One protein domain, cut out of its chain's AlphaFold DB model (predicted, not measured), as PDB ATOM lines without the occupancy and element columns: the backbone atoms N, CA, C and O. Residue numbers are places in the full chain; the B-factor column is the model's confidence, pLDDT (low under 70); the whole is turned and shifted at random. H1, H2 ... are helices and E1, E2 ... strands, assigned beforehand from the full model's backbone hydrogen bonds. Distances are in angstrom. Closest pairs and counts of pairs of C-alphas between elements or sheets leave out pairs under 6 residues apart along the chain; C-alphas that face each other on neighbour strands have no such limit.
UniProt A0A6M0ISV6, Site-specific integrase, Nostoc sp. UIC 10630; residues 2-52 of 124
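This is residues 2 to 52 of the 124 residues of the protein "Site-specific integrase" of Nostoc sp. UIC 10630 (UniProt A0A6M0ISV6). With little regular structure, the printed part makes a loose, open arch: the small hairpin E1-E2 at one end, helix H1 turning away from it, then a long stretch, residues 28 to 52, with no named element, folding back on itself at the other end. The 51 printed residues hold two antiparallel strands, then one helix; the class is mixed, with 17 residues in named elements. The whole is loose, with a radius of gyration of the C-alphas of 13.3 A and spans of 34 by 31 by 17 A.

Find C-alpha 2 at (38.204, 31.947, 18.390), where E1, residues 2 to 4, begins. E2 follows at residues 10 to 12. H1, residues 17 to 27, runs 15.4 A to C-alpha 27 at (45.100, 27.168, 31.071).

In the hairpin E1 and E2, look for N 3 and O 11, 2.9 A apart; the strands' directions differ by 151 degrees. In H1, every O i to N i+4 pair is within hydrogen-bond range. E1 and H1 are apart.

The C-alphas farthest apart, of Gly 7 and Pro 42, are 34.9 A apart. Both links are tight. The printed part has no cut, and no printed residue is under 70.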
ATOM      1  N   LYS A   2      38.118  30.874  19.392       84.81
ATOM      2  CA  LYS A   2      38.204  31.947  18.390       84.81
ATOM      3  C   LYS A   2      39.655  32.373  18.181       84.81
ATOM      4  O   LYS A   2      40.378  32.551  19.155       84.81
ATOM      5  N   PHE A   3      40.086  32.541  16.933       84.75
ATOM      6  CA  PHE A   3      41.446  32.979  16.603       84.75
ATOM      7  C   PHE A   3      41.451  33.997  15.463       84.75
ATOM      8  O   PHE A   3      40.551  34.025  14.624       84.75
ATOM      9  N   ARG A   4      42.477  34.853  15.446       86.50
ATOM     10  CA  ARG A   4      42.648  35.906  14.442       86.50
ATOM     11  C   ARG A   4      43.495  35.392  13.280       86.50
ATOM     12  O   ARG A   4      44.616  34.935  13.479       86.50
ATOM     13  N   GLY A   5      42.959  35.473  12.071       81.12
ATOM     14  CA  GLY A   5      43.627  35.128  10.821       81.12
ATOM     15  C   GLY A   5      44.136  36.348  10.048       81.12
ATOM     16  O   GLY A   5      44.095  37.490  10.512       81.12
ATOM     17  N   LYS A   6      44.613  36.092   8.824       79.25
ATOM     18  CA  LYS A   6      45.096  37.125   7.896       79.25
ATOM     19  C   LYS A   6      43.989  38.142   7.578       79.25
ATOM     20  O   LYS A   6      42.841  37.761   7.353       79.25
ATOM     21  N   GLY A   7      44.354  39.426   7.536       82.12
ATOM     22  CA  GLY A   7      43.426  40.528   7.257       82.12
ATOM     23  C   GLY A   7      42.486  40.865   8.417       82.12
ATOM     24  O   GLY A   7      41.397  41.369   8.179       82.12
ATOM     25  N   GLY A   8      42.854  40.515   9.656       81.69
ATOM     26  CA  GLY A   8      42.060  40.820  10.855       81.69
ATOM     27  C   GLY A   8      40.806  39.958  11.027       81.69
ATOM     28  O   GLY A   8      40.072  40.132  11.995       81.69
ATOM     29  N   LYS A   9      40.567  39.002  10.123       81.25
ATOM     30  CA  LYS A   9      39.385  38.140  10.164       81.25
ATOM     31  C   LYS A   9      39.478  37.160  11.320       81.25
ATOM     32  O   LYS A   9      40.467  36.440  11.441       81.25
ATOM     33  N   TYR A  10      38.435  37.092  12.133       86.19
ATOM     34  CA  TYR A  10      38.320  36.057  13.150       86.19
ATOM     35  C   TYR A  10      37.713  34.789  12.566       86.19
ATOM     36  O   TYR A  10      36.884  34.838  11.660       86.19
ATOM     37  N   ARG A  11      38.146  33.651  13.096       83.00
ATOM     38  CA  ARG A  11      37.619  32.328  12.771       83.00
ATOM     39  C   ARG A  11      37.321  31.588  14.056       83.00
ATOM     40  O   ARG A  11      38.003  31.793  15.064       83.00
ATOM     41  N   GLU A  12      36.315  30.731  14.006       85.88
ATOM     42  CA  GLU A  12      35.880  29.944  15.149       85.88
ATOM     43  C   GLU A  12      35.939  28.460  14.807       85.88
ATOM     44  O   GLU A  12      35.525  28.030  13.735       85.88
ATOM     45  N   ILE A  13      36.501  27.679  15.727       83.50
ATOM     46  CA  ILE A  13      36.513  26.219  15.654       83.50
ATOM     47  C   ILE A  13      35.829  25.648  16.889       83.50
ATOM     48  O   ILE A  13      36.070  26.092  18.023       83.50
ATOM     49  N   GLY A  14      34.964  24.665  16.657       85.25
ATOM     50  CA  GLY A  14      34.431  23.817  17.712       85.25
ATOM     51  C   GLY A  14      35.522  22.874  18.206       85.25
ATOM     52  O   GLY A  14      36.263  22.311  17.405       85.25
ATOM     53  N   LEU A  15      35.621  22.725  19.522       87.25
ATOM     54  CA  LEU A  15      36.422  21.687  20.161       87.25
ATOM     55  C   LEU A  15      35.443  20.677  20.754       87.25
ATOM     56  O   LEU A  15      34.385  21.071  21.249       87.25
ATOM     57  N   ASP A  16      35.778  19.392  20.708       90.75
ATOM     58  CA  ASP A  16      34.996  18.390  21.420       90.75
ATOM     59  C   ASP A  16      35.104  18.604  22.941       90.75
ATOM     60  O   ASP A  16      35.917  19.398  23.442       90.75
ATOM     61  N   HIS A  17      34.254  17.904  23.687       92.19
ATOM     62  CA  HIS A  17      34.182  18.051  25.134       92.19
ATOM     63  C   HIS A  17      35.513  17.712  25.823       92.19
ATOM     64  O   HIS A  17      35.965  18.480  26.671       92.19
ATOM     65  N   GLN A  18      36.177  16.625  25.417       94.19
ATOM     66  CA  GLN A  18      37.423  16.169  26.040       94.19
ATOM     67  C   GLN A  18      38.559  17.153  25.771       94.19
ATOM     68  O   GLN A  18      39.230  17.598  26.704       94.19
ATOM     69  N   THR A  19      38.719  17.591  24.520       90.94
ATOM     70  CA  THR A  19      39.707  18.622  24.176       90.94
ATOM     71  C   THR A  19      39.440  19.912  24.949       90.94
ATOM     72  O   THR A  19      40.359  20.505  25.513       90.94
ATOM     73  N   SER A  20      38.178  20.328  25.059       91.06
ATOM     74  CA  SER A  20      37.807  21.525  25.820       91.06
ATOM     75  C   SER A  20      38.187  21.424  27.301       91.06
ATOM     76  O   SER A  20      38.661  22.407  27.873       91.06
ATOM     77  N   LEU A  21      38.013  20.255  27.925       92.62
ATOM     78  CA  LEU A  21      38.426  20.013  29.311       92.62
ATOM     79  C   LEU A  21      39.946  20.098  29.473       92.62
ATOM     80  O   LEU A  21      40.424  20.778  30.382       92.62
ATOM     81  N   VAL A  22      40.702  19.469  28.569       92.88
ATOM     82  CA  VAL A  22      42.172  19.512  28.586       92.88
ATOM     83  C   VAL A  22      42.672  20.947  28.453       92.88
ATOM     84  O   VAL A  22      43.520  21.367  29.236       92.88
ATOM     85  N   PHE A  23      42.107  21.733  27.535       89.56
ATOM     86  CA  PHE A  23      42.469  23.143  27.369       89.56
ATOM     87  C   PHE A  23      42.162  23.981  28.614       89.56
ATOM     88  O   PHE A  23      42.999  24.781  29.032       89.56
ATOM     89  N   LYS A  24      40.985  23.796  29.231       88.50
ATOM     90  CA  LYS A  24      40.621  24.500  30.472       88.50
ATOM     91  C   LYS A  24      41.585  24.157  31.609       88.50
ATOM     92  O   LYS A  24      42.065  25.060  32.285       88.50
ATOM     93  N   LYS A  25      41.915  22.871  31.775       90.44
ATOM     94  CA  LYS A  25      42.882  22.409  32.779       90.44
ATOM     95  C   LYS A  25      44.282  22.962  32.516       90.44
ATOM     96  O   LYS A  25      44.925  23.430  33.444       90.44
ATOM     97  N   TYR A  26      44.729  22.933  31.260       88.75
ATOM     98  CA  TYR A  26      46.039  23.440  30.854       88.75
ATOM     99  C   TYR A  26      46.177  24.947  31.106       88.75
ATOM    100  O   TYR A  26      47.207  25.398  31.596       88.75
ATOM    101  N   ARG A  27      45.123  25.723  30.821       86.12
ATOM    102  CA  ARG A  27      45.100  27.168  31.071       86.12
ATOM    103  C   ARG A  27      45.089  27.509  32.565       86.12
ATOM    104  O   ARG A  27      45.661  28.524  32.959       86.12
ATOM    105  N   GLY A  28      44.432  26.693  33.389       87.50
ATOM    106  CA  GLY A  28      44.321  26.923  34.829       87.50
ATOM    107  C   GLY A  28      43.777  28.319  35.150       87.50
ATOM    108  O   GLY A  28      42.780  28.751  34.572       87.50
ATOM    109  N   MET A  29      44.460  29.035  36.046       84.44
ATOM    110  CA  MET A  29      44.121  30.404  36.468       84.44
ATOM    111  C   MET A  29      44.842  31.497  35.653       84.44
ATOM    112  O   MET A  29      44.936  32.641  36.097       84.44
ATOM    113  N   ALA A  30      45.392  31.171  34.478       85.00
ATOM    114  CA  ALA A  30      46.082  32.157  33.650       85.00
ATOM    115  C   ALA A  30      45.130  33.279  33.196       85.00
ATOM    116  O   ALA A  30      44.000  33.022  32.775       85.00
ATOM    117  N   SER A  31      45.612  34.524  33.240       85.44
ATOM    118  CA  SER A  31      44.817  35.691  32.844       85.44
ATOM    119  C   SER A  31      44.494  35.699  31.344       85.44
ATOM    120  O   SER A  31      45.138  35.031  30.531       85.44
ATOM    121  N   ASP A  32      43.508  36.503  30.944       84.12
ATOM    122  CA  ASP A  32      43.108  36.682  29.537       84.12
ATOM    123  C   ASP A  32      44.177  37.321  28.653       84.12
ATOM    124  O   ASP A  32      44.134  37.180  27.433       84.12
ATOM    125  N   LYS A  33      45.175  37.966  29.261       85.12
ATOM    126  CA  LYS A  33      46.312  38.552  28.544       85.12
ATOM    127  C   LYS A  33      47.447  37.551  28.315       85.12
ATOM    128  O   LYS A  33      48.339  37.833  27.519       85.12
ATOM    129  N   MET A  34      47.432  36.404  29.000       86.38
ATOM    130  CA  MET A  34      48.477  35.395  28.859       86.38
ATOM    131  C   MET A  34      48.279  34.565  27.587       86.38
ATOM    132  O   MET A  34      47.143  34.234  27.229       86.38
ATOM    133  N   PRO A  35      49.370  34.170  26.908       88.62
ATOM    134  CA  PRO A  35      49.291  33.233  25.798       88.62
ATOM    135  C   PRO A  35      48.632  31.925  26.238       88.62
ATOM    136  O   PRO A  35      48.923  31.417  27.318       88.62
ATOM    137  N   VAL A  36      47.794  31.344  25.374       86.81
ATOM    138  CA  VAL A  36      47.172  30.035  25.648       86.81
ATOM    139  C   VAL A  36      48.242  28.973  25.872       86.81
ATOM    140  O   VAL A  36      48.113  28.192  26.802       86.81
ATOM    141  N   PHE A  37      49.300  28.981  25.056       89.62
ATOM    142  CA  PHE A  37      50.465  28.108  25.181       89.62
ATOM    143  C   PHE A  37      51.701  28.938  25.521       89.62
ATOM    144  O   PHE A  37      52.368  29.480  24.633       89.62
ATOM    145  N   ALA A  38      51.967  29.065  26.817       89.12
ATOM    146  CA  ALA A  38      53.125  29.781  27.324       89.12
ATOM    147  C   ALA A  38      54.386  28.908  27.265       89.12
ATOM    148  O   ALA A  38      54.360  27.701  27.504       89.12
ATOM    149  N   ASN A  39      55.514  29.538  26.964       89.00
ATOM    150  CA  ASN A  39      56.819  28.909  26.982       89.00
ATOM    151  C   ASN A  39      57.279  28.685  28.433       89.00
ATOM    152  O   ASN A  39      57.339  29.625  29.228       89.00
ATOM    153  N   ILE A  40      57.635  27.440  28.758       86.50
ATOM    154  CA  ILE A  40      58.109  27.004  30.083       86.50
ATOM    155  C   ILE A  40      59.642  26.946  30.180       86.50
ATOM    156  O   ILE A  40      60.192  26.228  31.011       86.50
ATOM    157  N   SER A  41      60.347  27.674  29.310       87.00
ATOM    158  CA  SER A  41      61.810  27.693  29.283       87.00
ATOM    159  C   SER A  41      62.414  28.084  30.644       87.00
ATOM    160  O   SER A  41      61.915  29.007  31.302       87.00
ATOM    161  N   PRO A  42      63.535  27.451  31.044       87.69
ATOM    162  CA  PRO A  42      64.319  27.889  32.196       87.69
ATOM    163  C   PRO A  42      64.841  29.322  32.044       87.69
ATOM    164  O   PRO A  42      64.998  30.014  33.043       87.69
ATOM    165  N   ASP A  43      65.048  29.791  30.812       90.69
ATOM    166  CA  ASP A  43      65.457  31.162  30.502       90.69
ATOM    167  C   ASP A  43      64.347  32.163  30.895       90.69
ATOM    168  O   ASP A  43      63.283  32.166  30.259       90.69
ATOM    169  N   PRO A  44      64.556  33.018  31.919       89.75
ATOM    170  CA  PRO A  44      63.556  33.989  32.364       89.75
ATOM    171  C   PRO A  44      63.103  34.942  31.255       89.75
ATOM    172  O   PRO A  44      61.946  35.348  31.252       89.75
ATOM    173  N   ALA A  45      63.970  35.253  30.283       89.94
ATOM    174  CA  ALA A  45      63.639  36.158  29.185       89.94
ATOM    175  C   ALA A  45      62.639  35.548  28.189       89.94
ATOM    176  O   ALA A  45      61.957  36.270  27.465       89.94
ATOM    177  N   LYS A  46      62.551  34.212  28.132       87.44
ATOM    178  CA  LYS A  46      61.643  33.486  27.230       87.44
ATOM    179  C   LYS A  46      60.412  32.937  27.936       87.44
ATOM    180  O   LYS A  46      59.443  32.568  27.268       87.44
ATOM    181  N   ARG A  47      60.452  32.836  29.262       89.44
ATOM    182  CA  ARG A  47      59.391  32.244  30.075       89.44
ATOM    183  C   ARG A  47      58.125  33.098  30.021       89.44
ATOM    184  O   ARG A  47      58.185  34.317  30.111       89.44
ATOM    185  N   GLY A  48      56.968  32.460  29.857       88.25
ATOM    186  CA  GLY A  48      55.675  33.152  29.785       88.25
ATOM    187  C   GLY A  48      55.341  33.766  28.419       88.25
ATOM    188  O   GLY A  48      54.178  34.090  28.179       88.25
ATOM    189  N   LEU A  49      56.308  33.867  27.498       91.44
ATOM    190  CA  LEU A  49      56.053  34.276  26.113       91.44
ATOM    191  C   LEU A  49      55.290  33.184  25.343       91.44
ATOM    192  O   LEU A  49      55.360  32.012  25.721       91.44
ATOM    193  N   PRO A  50      54.585  33.517  24.244       92.12
ATOM    194  CA  PRO A  50      53.992  32.504  23.376       92.12
ATOM    195  C   PRO A  50      55.042  31.507  22.872       92.12
ATOM    196  O   PRO A  50      56.173  31.888  22.556       92.12
ATOM    197  N   LEU A  51      54.663  30.234  22.743       91.88
ATOM    198  CA  LEU A  51      55.498  29.265  22.035       91.88
ATOM    199  C   LEU A  51      55.787  29.741  20.607       91.88
ATOM    200  O   LEU A  51      54.895  30.183  19.885       91.88
ATOM    201  N   SER A  52      57.049  29.618  20.198       91.50
ATOM    202  CA  SER A  52      57.458  29.936  18.835       91.50
ATOM    203  C   SER A  52      57.107  28.803  17.872       91.50
ATOM    204  O   SER A  52      57.109  27.626  18.242       91.50
TER     205      SER A  52